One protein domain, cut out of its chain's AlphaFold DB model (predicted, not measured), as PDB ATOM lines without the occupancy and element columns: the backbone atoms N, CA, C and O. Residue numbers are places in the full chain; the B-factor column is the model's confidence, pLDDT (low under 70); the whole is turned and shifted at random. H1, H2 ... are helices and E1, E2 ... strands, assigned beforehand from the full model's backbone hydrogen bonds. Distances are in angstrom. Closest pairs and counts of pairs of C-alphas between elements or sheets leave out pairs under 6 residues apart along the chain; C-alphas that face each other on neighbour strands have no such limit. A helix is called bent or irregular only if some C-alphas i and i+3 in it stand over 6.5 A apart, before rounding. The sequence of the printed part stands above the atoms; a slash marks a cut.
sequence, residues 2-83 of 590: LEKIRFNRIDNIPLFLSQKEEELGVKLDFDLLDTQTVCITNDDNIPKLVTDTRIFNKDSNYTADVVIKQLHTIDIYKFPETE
ATOM      1  N   LEU A   2      -1.675 -15.326 -35.270       56.94
ATOM      2  CA  LEU A   2      -1.187 -16.251 -34.239       56.94
ATOM      3  C   LEU A   2      -0.643 -15.383 -33.096       56.94
ATOM      4  O   LEU A   2       0.275 -14.598 -33.332       56.94
ATOM      5  N   GLU A   3      -1.244 -15.465 -31.908       75.50
ATOM      6  CA  GLU A   3      -0.639 -14.922 -30.688       75.50
ATOM      7  C   GLU A   3       0.720 -15.603 -30.462       75.50
ATOM      8  O   GLU A   3       0.916 -16.746 -30.876       75.50
ATOM      9  N   LYS A   4       1.681 -14.900 -29.850       86.62
ATOM     10  CA  LYS A   4       2.997 -15.480 -29.545       86.62
ATOM     11  C   LYS A   4       2.823 -16.673 -28.597       86.62
ATOM     12  O   LYS A   4       2.278 -16.505 -27.509       86.62
ATOM     13  N   ILE A   5       3.307 -17.855 -28.988       91.06
ATOM     14  CA  ILE A   5       3.208 -19.078 -28.173       91.06
ATOM     15  C   ILE A   5       4.577 -19.419 -27.589       91.06
ATOM     16  O   ILE A   5       5.547 -19.574 -28.330       91.06
ATOM     17  N   ARG A   6       4.640 -19.585 -26.265       94.00
ATOM     18  CA  ARG A   6       5.876 -19.878 -25.533       94.00
ATOM     19  C   ARG A   6       6.189 -21.366 -25.451       94.00
ATOM     20  O   ARG A   6       5.344 -22.160 -25.043       94.00
ATOM     21  N   PHE A   7       7.449 -21.711 -25.695       94.38
ATOM     22  CA  PHE A   7       8.010 -23.046 -25.522       94.38
ATOM     23  C   PHE A   7       9.297 -22.994 -24.701       94.38
ATOM     24  O   PHE A   7      10.120 -22.097 -24.864       94.38
ATOM     25  N   ASN A   8       9.476 -23.977 -23.819       94.31
ATOM     26  CA  ASN A   8      10.630 -24.073 -22.928       94.31
ATOM     27  C   ASN A   8      11.446 -25.333 -23.242       94.31
ATOM     28  O   ASN A   8      10.878 -26.346 -23.647       94.31
ATOM     29  N   ARG A   9      12.748 -25.296 -22.928       90.06
ATOM     30  CA  ARG A   9      13.675 -26.445 -22.988       90.06
ATOM     31  C   ARG A   9      13.836 -27.071 -24.382       90.06
ATOM     32  O   ARG A   9      13.914 -28.288 -24.506       90.06
ATOM     33  N   ILE A  10      13.927 -26.241 -25.415       94.19
ATOM     34  CA  ILE A  10      14.172 -26.691 -26.790       94.19
ATOM     35  C   ILE A  10      15.680 -26.797 -27.031       94.19
ATOM     36  O   ILE A  10      16.385 -25.812 -26.837       94.19
ATOM     37  N   ASP A  11      16.192 -27.956 -27.444       88.81
ATOM     38  CA  ASP A  11      17.629 -28.172 -27.687       88.81
ATOM     39  C   ASP A  11      18.041 -28.007 -29.161       88.81
ATOM     40  O   ASP A  11      19.167 -27.607 -29.449       88.81
ATOM     41  N   ASN A  12      17.125 -28.261 -30.097       91.44
ATOM     42  CA  ASN A  12      17.327 -28.078 -31.532       91.44
ATOM     43  C   ASN A  12      16.199 -27.223 -32.129       91.44
ATOM     44  O   ASN A  12      15.159 -27.732 -32.550       91.44
ATOM     45  N   ILE A  13      16.412 -25.904 -32.153       93.38
ATOM     46  CA  ILE A  13      15.431 -24.936 -32.665       93.38
ATOM     47  C   ILE A  13      15.087 -25.171 -34.146       93.38
ATOM     48  O   ILE A  13      13.894 -25.191 -34.440       93.38
ATOM     49  N   PRO A  14      16.047 -25.375 -35.076       92.88
ATOM     50  CA  PRO A  14      15.726 -25.680 -36.472       92.88
ATOM     51  C   PRO A  14      14.747 -26.841 -36.629       92.88
ATOM     52  O   PRO A  14      13.718 -26.694 -37.283       92.88
ATOM     53  N   LEU A  15      15.042 -27.974 -35.983       93.44
ATOM     54  CA  LEU A  15      14.205 -29.167 -36.061       93.44
ATOM     55  C   LEU A  15      12.818 -28.913 -35.460       93.44
ATOM     56  O   LEU A  15      11.812 -29.289 -36.056       93.44
ATOM     57  N   PHE A  16      12.769 -28.249 -34.303       94.06
ATOM     58  CA  PHE A  16      11.518 -27.916 -33.627       94.06
ATOM     59  C   PHE A  16      10.628 -26.992 -34.471       94.06
ATOM     60  O   PHE A  16       9.425 -27.223 -34.576       94.06
ATOM     61  N   LEU A  17      11.211 -25.966 -35.101       93.00
ATOM     62  CA  LEU A  17      10.475 -25.065 -35.985       93.00
ATOM     63  C   LEU A  17       9.943 -25.807 -37.207       93.00
ATOM     64  O   LEU A  17       8.755 -25.695 -37.474       93.00
ATOM     65  N   SER A  18      10.761 -26.614 -37.889       92.62
ATOM     66  CA  SER A  18      10.308 -27.380 -39.058       92.62
ATOM     67  C   SER A  18       9.135 -28.310 -38.733       92.62
ATOM     68  O   SER A  18       8.171 -28.358 -39.491       92.62
ATOM     69  N   GLN A  19       9.168 -28.983 -37.578       93.44
ATOM     70  CA  GLN A  19       8.049 -29.810 -37.110       93.44
ATOM     71  C   GLN A  19       6.781 -28.974 -36.878       93.44
ATOM     72  O   GLN A  19       5.691 -29.365 -37.290       93.44
ATOM     73  N   LYS A  20       6.905 -27.793 -36.259       92.75
ATOM     74  CA  LYS A  20       5.758 -26.905 -36.009       92.75
ATOM     75  C   LYS A  20       5.214 -26.232 -37.263       92.75
ATOM     76  O   LYS A  20       4.010 -26.009 -37.346       92.75
ATOM     77  N   GLU A  21       6.067 -25.920 -38.230       93.25
ATOM     78  CA  GLU A  21       5.653 -25.400 -39.534       93.25
ATOM     79  C   GLU A  21       4.840 -26.443 -40.314       93.25
ATOM     80  O   GLU A  21       3.828 -26.088 -40.916       93.25
ATOM     81  N   GLU A  22       5.233 -27.721 -40.252       92.38
ATOM     82  CA  GLU A  22       4.490 -28.839 -40.849       92.38
ATOM     83  C   GLU A  22       3.133 -29.052 -40.162       92.38
ATOM     84  O   GLU A  22       2.110 -29.147 -40.838       92.38
ATOM     85  N   GLU A  23       3.099 -29.045 -38.823       91.75
ATOM     86  CA  GLU A  23       1.856 -29.172 -38.047       91.75
ATOM     87  C   GLU A  23       0.857 -28.031 -38.318       91.75
ATOM     88  O   GLU A  23      -0.353 -28.259 -38.359       91.75
ATOM     89  N   LEU A  24       1.344 -26.794 -38.463       89.06
ATOM     90  CA  LEU A  24       0.504 -25.595 -38.568       89.06
ATOM     91  C   LEU A  24       0.274 -25.126 -40.013       89.06
ATOM     92  O   LEU A  24      -0.541 -24.228 -40.236       89.06
ATOM     93  N   GLY A  25       0.995 -25.685 -40.990       89.19
ATOM     94  CA  GLY A  25       0.907 -25.313 -42.405       89.19
ATOM     95  C   GLY A  25       1.329 -23.869 -42.707       89.19
ATOM     96  O   GLY A  25       0.911 -23.297 -43.715       89.19
ATOM     97  N   VAL A  26       2.119 -23.243 -41.830       91.00
ATOM     98  CA  VAL A  26       2.572 -21.850 -41.962       91.00
ATOM     99  C   VAL A  26       4.045 -21.727 -41.609       91.00
ATOM    100  O   VAL A  26       4.533 -22.419 -40.724       91.00
ATOM    101  N   LYS A  27       4.739 -20.790 -42.260       91.44
ATOM    102  CA  LYS A  27       6.121 -20.439 -41.920       91.44
ATOM    103  C   LYS A  27       6.177 -19.679 -40.593       91.44
ATOM    104  O   LYS A  27       5.372 -18.765 -40.372       91.44
ATOM    105  N   LEU A  28       7.139 -20.012 -39.741       92.50
ATOM    106  CA  LEU A  28       7.282 -19.479 -38.389       92.50
ATOM    107  C   LEU A  28       8.596 -18.701 -38.222       92.50
ATOM    108  O   LEU A  28       9.598 -18.954 -38.884       92.50
ATOM    109  N   ASP A  29       8.586 -17.731 -37.313       92.38
ATOM    110  CA  ASP A  29       9.778 -17.096 -36.741       92.38
ATOM    111  C   ASP A  29       9.675 -17.180 -35.202       92.38
ATOM    112  O   ASP A  29       8.624 -17.540 -34.664       92.38
ATOM    113  N   PHE A  30      10.762 -16.905 -34.479       94.69
ATOM    114  CA  PHE A  30      10.812 -17.101 -33.026       94.69
ATOM    115  C   PHE A  30      11.565 -16.000 -32.287       94.69
ATOM    116  O   PHE A  30      12.604 -15.557 -32.741       94.69
ATOM    117  N   ASP A  31      11.137 -15.601 -31.100       94.06
ATOM    118  CA  ASP A  31      11.938 -14.761 -30.215       94.06
ATOM    119  C   ASP A  31      12.654 -15.620 -29.181       94.06
ATOM    120  O   ASP A  31      12.029 -16.392 -28.461       94.06
ATOM    121  N   LEU A  32      13.977 -15.477 -29.103       95.12
ATOM    122  CA  LEU A  32      14.784 -16.072 -28.048       95.12
ATOM    123  C   LEU A  32      14.588 -15.315 -26.728       95.12
ATOM    124  O   LEU A  32      14.883 -14.125 -26.650       95.12
ATOM    125  N   LEU A  33      14.148 -16.016 -25.683       94.12
ATOM    126  CA  LEU A  33      13.930 -15.439 -24.355       94.12
ATOM    127  C   LEU A  33      15.042 -15.805 -23.372       94.12
ATOM    128  O   LEU A  33      15.573 -14.935 -22.685       94.12
ATOM    129  N   ASP A  34      15.395 -17.089 -23.302       93.38
ATOM    130  CA  ASP A  34      16.409 -17.595 -22.372       93.38
ATOM    131  C   ASP A  34      17.192 -18.776 -22.959       93.38
ATOM    132  O   ASP A  34      16.771 -19.419 -23.924       93.38
ATOM    133  N   THR A  35      18.374 -19.044 -22.406       94.19
ATOM    134  CA  THR A  35      19.234 -20.165 -22.792       94.19
ATOM    135  C   THR A  35      20.006 -20.698 -21.596       94.19
ATOM    136  O   THR A  35      20.805 -19.988 -20.990       94.19
ATOM    137  N   GLN A  36      19.837 -21.989 -21.323       94.31
ATOM    138  CA  GLN A  36      20.550 -22.720 -20.279       94.31
ATOM    139  C   GLN A  36      21.573 -23.656 -20.913       94.31
ATOM    140  O   GLN A  36      21.273 -24.316 -21.902       94.31
ATOM    141  N   THR A  37      22.780 -23.736 -20.353       94.44
ATOM    142  CA  THR A  37      23.825 -24.649 -20.846       94.44
ATOM    143  C   THR A  37      23.961 -25.839 -19.906       94.44
ATOM    144  O   THR A  37      24.006 -25.667 -18.691       94.44
ATOM    145  N   VAL A  38      24.055 -27.046 -20.459       92.94
ATOM    146  CA  VAL A  38      24.265 -28.287 -19.705       92.94
ATOM    147  C   VAL A  38      25.460 -29.061 -20.256       92.94
ATOM    148  O   VAL A  38      25.747 -29.020 -21.455       92.94
ATOM    149  N   CYS A  39      26.145 -29.791 -19.378       91.06
ATOM    150  CA  CYS A  39      27.202 -30.727 -19.743       91.06
ATOM    151  C   CYS A  39      26.809 -32.156 -19.390       91.06
ATOM    152  O   CYS A  39      26.279 -32.407 -18.310       91.06
ATOM    153  N   ILE A  40      27.115 -33.092 -20.283       88.88
ATOM    154  CA  ILE A  40      26.895 -34.524 -20.080       88.88
ATOM    155  C   ILE A  40      28.264 -35.205 -20.112       88.88
ATOM    156  O   ILE A  40      29.001 -35.063 -21.090       88.88
ATOM    157  N   THR A  41      28.625 -35.886 -19.025       82.62
ATOM    158  CA  THR A  41      29.818 -36.742 -18.941       82.62
ATOM    159  C   THR A  41      29.491 -38.134 -19.473       82.62
ATOM    160  O   THR A  41      28.363 -38.602 -19.311       82.62
ATOM    161  N   ASN A  42      30.477 -38.803 -20.072       67.56
ATOM    162  CA  ASN A  42      30.291 -40.127 -20.679       67.56
ATOM    163  C   ASN A  42      29.888 -41.216 -19.663       67.56
ATOM    164  O   ASN A  42      29.219 -42.171 -20.044       67.56
ATOM    165  N   ASP A  43      30.239 -41.051 -18.384       66.75
ATOM    166  CA  ASP A  43      30.029 -42.081 -17.355       66.75
ATOM    167  C   ASP A  43      28.611 -42.097 -16.757       66.75
ATOM    168  O   ASP A  43      28.091 -43.161 -16.433       66.75
ATOM    169  N   ASP A  44      27.959 -40.934 -16.636       63.84
ATOM    170  CA  ASP A  44      26.703 -40.804 -15.877       63.84
ATOM    171  C   ASP A  44      25.478 -40.556 -16.770       63.84
ATOM    172  O   ASP A  44      24.351 -40.744 -16.322       63.84
ATOM    173  N   ASN A  45      25.658 -40.061 -18.005       73.56
ATOM    174  CA  ASN A  45      24.590 -39.569 -18.900       73.56
ATOM    175  C   ASN A  45      23.611 -38.536 -18.286       73.56
ATOM    176  O   ASN A  45      22.654 -38.121 -18.941       73.56
ATOM    177  N   ILE A  46      23.849 -38.069 -17.057       80.12
ATOM    178  CA  ILE A  46      23.020 -37.079 -16.368       80.12
ATOM    179  C   ILE A  46      23.456 -35.669 -16.800       80.12
ATOM    180  O   ILE A  46      24.612 -35.294 -16.572       80.12
ATOM    181  N   PRO A  47      22.556 -34.845 -17.376       84.94
ATOM    182  CA  PRO A  47      22.866 -33.460 -17.710       84.94
ATOM    183  C   PRO A  47      23.098 -32.627 -16.445       84.94
ATOM    184  O   PRO A  47      22.199 -32.455 -15.622       84.94
ATOM    185  N   LYS A  48      24.302 -32.069 -16.303       89.56
ATOM    186  CA  LYS A  48      24.670 -31.146 -15.221       89.56
ATOM    187  C   LYS A  48      24.531 -29.708 -15.716       89.56
ATOM    188  O   LYS A  48      25.113 -29.347 -16.739       89.56
ATOM    189  N   LEU A  49      23.759 -28.891 -14.999       91.50
ATOM    190  CA  LEU A  49      23.572 -27.476 -15.324       91.50
ATOM    191  C   LEU A  49      24.879 -26.700 -15.128       91.50
ATOM    192  O   LEU A  49      25.519 -26.795 -14.082       91.50
ATOM    193  N   VAL A  50      25.243 -25.897 -16.124       92.06
ATOM    194  CA  VAL A  50      26.377 -24.977 -16.057       92.06
ATOM    195  C   VAL A  50      25.865 -23.617 -15.597       92.06
ATOM    196  O   VAL A  50      25.176 -22.923 -16.342       92.06
ATOM    197  N   THR A  51      26.203 -23.236 -14.365       88.75
ATOM    198  CA  THR A  51      25.776 -21.958 -13.768       88.75
ATOM    199  C   THR A  51      26.520 -20.753 -14.342       88.75
ATOM    200  O   THR A  51      25.942 -19.675 -14.441       88.75
ATOM    201  N   ASP A  52      27.779 -20.925 -14.753       90.00
ATOM    202  CA  ASP A  52      28.596 -19.874 -15.365       90.00
ATOM    203  C   ASP A  52      29.272 -20.387 -16.640       90.00
ATOM    204  O   ASP A  52      30.180 -21.217 -16.595       90.00
ATOM    205  N   THR A  53      28.861 -19.872 -17.800       89.69
ATOM    206  CA  THR A  53      29.421 -20.273 -19.099       89.69
ATOM    207  C   THR A  53      30.855 -19.786 -19.314       89.69
ATOM    208  O   THR A  53      31.553 -20.307 -20.189       89.69
ATOM    209  N   ARG A  54      31.359 -18.847 -18.496       89.44
ATOM    210  CA  ARG A  54      32.742 -18.345 -18.588       89.44
ATOM    211  C   ARG A  54      33.783 -19.424 -18.312       89.44
ATOM    212  O   ARG A  54      34.927 -19.262 -18.735       89.44
ATOM    213  N   ILE A  55      33.409 -20.547 -17.689       90.38
ATOM    214  CA  ILE A  55      34.306 -21.699 -17.513       90.38
ATOM    215  C   ILE A  55      34.870 -22.210 -18.843       90.38
ATOM    216  O   ILE A  55      35.995 -22.709 -18.869       90.38
ATOM    217  N   PHE A  56      34.131 -22.046 -19.945       92.69
ATOM    218  CA  PHE A  56      34.543 -22.464 -21.284       92.69
ATOM    219  C   PHE A  56      35.549 -21.509 -21.938       92.69
ATOM    220  O   PHE A  56      36.155 -21.849 -22.951       92.69
ATOM    221  N   ASN A  57      35.811 -20.337 -21.353       89.44
ATOM    222  CA  ASN A  57      36.861 -19.442 -21.848       89.44
ATOM    223  C   ASN A  57      38.265 -20.042 -21.674       89.44
ATOM    224  O   ASN A  57      39.198 -19.612 -22.348       89.44
ATOM    225  N   LYS A  58      38.422 -21.051 -20.806       90.12
ATOM    226  CA  LYS A  58      39.651 -21.838 -20.683       90.12
ATOM    227  C   LYS A  58      39.615 -23.015 -21.658       90.12
ATOM    228  O   LYS A  58      38.726 -23.860 -21.564       90.12
ATOM    229  N   ASP A  59      40.612 -23.108 -22.536       90.31
ATOM    230  CA  ASP A  59      40.667 -24.137 -23.587       90.31
ATOM    231  C   ASP A  59      40.545 -25.559 -23.024       90.31
ATOM    232  O   ASP A  59      39.743 -26.337 -23.530       90.31
ATOM    233  N   SER A  60      41.225 -25.859 -21.908       88.31
ATOM    234  CA  SER A  60      41.166 -27.176 -21.250       88.31
ATOM    235  C   SER A  60      39.756 -27.597 -20.837       88.31
ATOM    236  O   SER A  60      39.445 -28.782 -20.834       88.31
ATOM    237  N   ASN A  61      38.912 -26.634 -20.458       90.25
ATOM    238  CA  ASN A  61      37.545 -26.904 -20.025       90.25
ATOM    239  C   ASN A  61      36.621 -27.073 -21.234       90.25
ATOM    240  O   ASN A  61      35.714 -27.898 -21.207       90.25
ATOM    241  N   TYR A  62      36.855 -26.307 -22.304       92.06
ATOM    242  CA  TYR A  62      36.072 -26.413 -23.530       92.06
ATOM    243  C   TYR A  62      36.339 -27.727 -24.271       92.06
ATOM    244  O   TYR A  62      35.399 -28.349 -24.757       92.06
ATOM    245  N   THR A  63      37.594 -28.186 -24.307       89.44
ATOM    246  CA  THR A  63      37.998 -29.447 -24.957       89.44
ATOM    247  C   THR A  63      37.866 -30.681 -24.063       89.44
ATOM    248  O   THR A  63      38.276 -31.766 -24.474       89.44
ATOM    249  N   ALA A  64      37.327 -30.540 -22.848       88.62
ATOM    250  CA  ALA A  64      37.118 -31.657 -21.933       88.62
ATOM    251  C   ALA A  64      36.225 -32.744 -22.557       88.62
ATOM    252  O   ALA A  64      35.442 -32.485 -23.478       88.62
ATOM    253  N   ASP A  65      36.328 -33.974 -22.048       87.31
ATOM    254  CA  ASP A  65      35.535 -35.109 -22.525       87.31
ATOM    255  C   ASP A  65      34.090 -35.085 -22.006       87.31
ATOM    256  O   ASP A  65      33.652 -35.918 -21.221       87.31
ATOM    257  N   VAL A  66      33.366 -34.047 -22.419       88.56
ATOM    258  CA  VAL A  66      31.962 -33.804 -22.092       88.56
ATOM    259  C   VAL A  66      31.216 -33.337 -23.332       88.56
ATOM    260  O   VAL A  66      31.785 -32.637 -24.178       88.56
ATOM    261  N   VAL A  67      29.931 -33.660 -23.425       90.25
ATOM    262  CA  VAL A  67      29.025 -33.099 -24.434       90.25
ATOM    263  C   VAL A  67      28.444 -31.794 -23.891       90.25
ATOM    264  O   VAL A  67      27.902 -31.781 -22.788       90.25
ATOM    265  N   ILE A  68      28.559 -30.697 -24.646       92.12
ATOM    266  CA  ILE A  68      27.976 -29.390 -24.298       92.12
ATOM    267  C   ILE A  68      26.665 -29.237 -25.070       92.12
ATOM    268  O   ILE A  68      26.669 -29.341 -26.294       92.12
ATOM    269  N   LYS A  69      25.554 -28.980 -24.373       91.69
ATOM    270  CA  LYS A  69      24.242 -28.707 -24.983       91.69
ATOM    271  C   LYS A  69      23.635 -27.423 -24.431       91.69
ATOM    272  O   LYS A  69      23.931 -27.033 -23.301       91.69
ATOM    273  N   GLN A  70      22.759 -26.796 -25.211       94.06
ATOM    274  CA  GLN A  70      21.965 -25.650 -24.781       94.06
ATOM    275  C   GLN A  70      20.471 -25.953 -24.885       94.06
ATOM    276  O   GLN A  70      20.037 -26.645 -25.796       94.06
ATOM    277  N   LEU A  71      19.710 -25.473 -23.906       94.75
ATOM    278  CA  LEU A  71      18.260 -25.584 -23.822       94.75
ATOM    279  C   LEU A  71      17.680 -24.173 -23.883       94.75
ATOM    280  O   LEU A  71      18.011 -23.331 -23.047       94.75
ATOM    281  N   HIS A  72      16.818 -23.921 -24.857       96.19
ATOM    282  CA  HIS A  72      16.312 -22.596 -25.181       96.19
ATOM    283  C   HIS A  72      14.842 -22.444 -24.798       96.19
ATOM    284  O   HIS A  72      14.044 -23.379 -24.912       96.19
ATOM    285  N   THR A  73      14.491 -21.236 -24.376       96.62
ATOM    286  CA  THR A  73      13.108 -20.798 -24.196       96.62
ATOM    287  C   THR A  73      12.793 -19.788 -25.286       96.62
ATOM    288  O   THR A  73      13.516 -18.797 -25.423       96.62
ATOM    289  N   ILE A  74      11.748 -20.050 -26.071       96.50
ATOM    290  CA  ILE A  74      11.398 -19.267 -27.259       96.50
ATOM    291  C   ILE A  74       9.902 -18.953 -27.309       96.50
ATOM    292  O   ILE A  74       9.087 -19.763 -26.875       96.50
ATOM    293  N   ASP A  75       9.547 -17.813 -27.895       95.50
ATOM    294  CA  ASP A  75       8.174 -17.503 -28.304       95.50
ATOM    295  C   ASP A  75       8.078 -17.620 -29.832       95.50
ATOM    296  O   ASP A  75       8.778 -16.901 -30.537       95.50
ATOM    297  N   ILE A  76       7.230 -18.501 -30.367       94.31
ATOM    298  CA  ILE A  76       7.038 -18.645 -31.822       94.31
ATOM    299  C   ILE A  76       5.855 -17.809 -32.314       94.31
ATOM    300  O   ILE A  76       4.871 -17.612 -31.597       94.31
ATOM    301  N   TYR A  77       5.941 -17.335 -33.553       93.00
ATOM    302  CA  TYR A  77       4.896 -16.562 -34.220       93.00
ATOM    303  C   TYR A  77       4.959 -16.754 -35.741       93.00
ATOM    304  O   TYR A  77       5.959 -17.225 -36.283       93.00
ATOM    305  N   LYS A  78       3.880 -16.399 -36.454       90.81
ATOM    306  CA  LYS A  78       3.853 -16.457 -37.926       90.81
ATOM    307  C   LYS A  78       4.936 -15.539 -38.496       90.81
ATOM    308  O   LYS A  78       5.040 -14.390 -38.076       90.81
ATOM    309  N   PHE A  79       5.698 -16.034 -39.469       87.19
ATOM    310  CA  PHE A  79       6.749 -15.259 -40.121       87.19
ATOM    311  C   PHE A  79       6.174 -13.937 -40.675       87.19
ATOM    312  O   PHE A  79       5.141 -13.970 -41.353       87.19
ATOM    313  N   PRO A  80       6.791 -12.780 -40.376       83.88
ATOM    314  CA  PRO A  80       6.277 -11.489 -40.816       83.88
ATOM    315  C   PRO A  80       6.410 -11.336 -42.338       83.88
ATOM    316  O   PRO A  80       7.406 -11.747 -42.926       83.88
ATOM    317  N   GLU A  81       5.410 -10.726 -42.977       77.00
ATOM    318  CA  GLU A  81       5.437 -10.426 -44.421       77.00
ATOM    319  C   GLU A  81       6.361  -9.240 -44.750       77.00
ATOM    320  O   GLU A  81       6.764  -9.062 -45.896       77.00
ATOM    321  N   THR A  82       6.735  -8.447 -43.741       79.38
ATOM    322  CA  THR A  82       7.699  -7.358 -43.874       79.38
ATOM    323  C   THR A  82       9.130  -7.882 -43.863       79.38
ATOM    324  O   THR A  82       9.530  -8.678 -43.010       79.38
ATOM    325  N   GLU A  83       9.934  -7.404 -44.810       78.69
ATOM    326  CA  GLU A  83      11.360  -7.703 -44.822       78.69
ATOM    327  C   GLU A  83      12.075  -7.046 -43.633       78.69
ATOM    328  O   GLU A  83      11.764  -5.921 -43.242       78.69
TER     329      GLU A  83
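Overview. This is residues 2 to 83 of the 590 residues of an uncharacterized protein of Helicobacter apodemus (UniProt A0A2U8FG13). Two long, bent antiparallel strands, E2 and E4, make a twisted ribbon that runs the length of the domain. E1 and H1 pack on it toward one end, and at the other end are the short strand E3 and two very short helices, H2 and H3, with residues 57 to 63 sticking out. The 82 printed residues hold E1, H1, E2, E3, H2, H3 and E4 in that order, class mixed; the sheet, order E1, E4, E2, E3, is antiparallel throughout. The whole is loose, radius of gyration of the C-alphas 16.2 A, with spans of 46 by 24 by 17 A.

Along the chain. E1, residues 5 to 10, begins at C-alpha 5 (3.208, -19.078, -28.173). H1, residues 13 to 24, is 16.1 A long. E2, residues 28 to 41, is 34.4 A long and bends by 79 degrees at residue 31. E3 is residues 48 to 50, H2 53 to 57 and H3 59 to 62. E4, residues 66 to 78, 36.6 A long, bends by 56 degrees at residue 75 and ends at C-alpha 78 (3.853, -16.457, -37.926).

Arrangement. The sheet is twisted and curled like part of a barrel. E1 and E4 have N 7 and O 74 at 2.8 A, within hydrogen-bond range; E4 and E2 have N 36 and O 71 at 2.8 A; the hairpin E2 and E3 has N 48 and O 39 at 2.8 A. E1, H1, E2 and E3, H2, H3, E4 are split strand-helix-strand units, in each of which another strand of the sheet, E4 in the first and E2 in the second, is between the unit's two strands, and both crossovers are right-handed. H1 is on the sheet, only just at the sheet's level, height 3.6 A; its closest C-alphas to E2 are Glu 21 and Leu 28, 6.2 A. H2 and H3 are not on the sheet and only just touch, only at the corner, with 3 pairs of C-alphas within 8 A, the closest Phe 56 and Tyr 62, 4.8 A. Every O i to N i+4 pair is within range in H1; H2 has 0 of 1, but 2 of 2 O i to N i+3 pairs, and H3 is too short for an i+4 pair.

Size, cuts and confidence. The farthest C-alphas, Asp 43 and Thr 82, are 49.1 A apart. The printed part has no cut and no long link. Mean pLDDT of the printed part is 89.2; residues 2 and 42 to 44 are under 70.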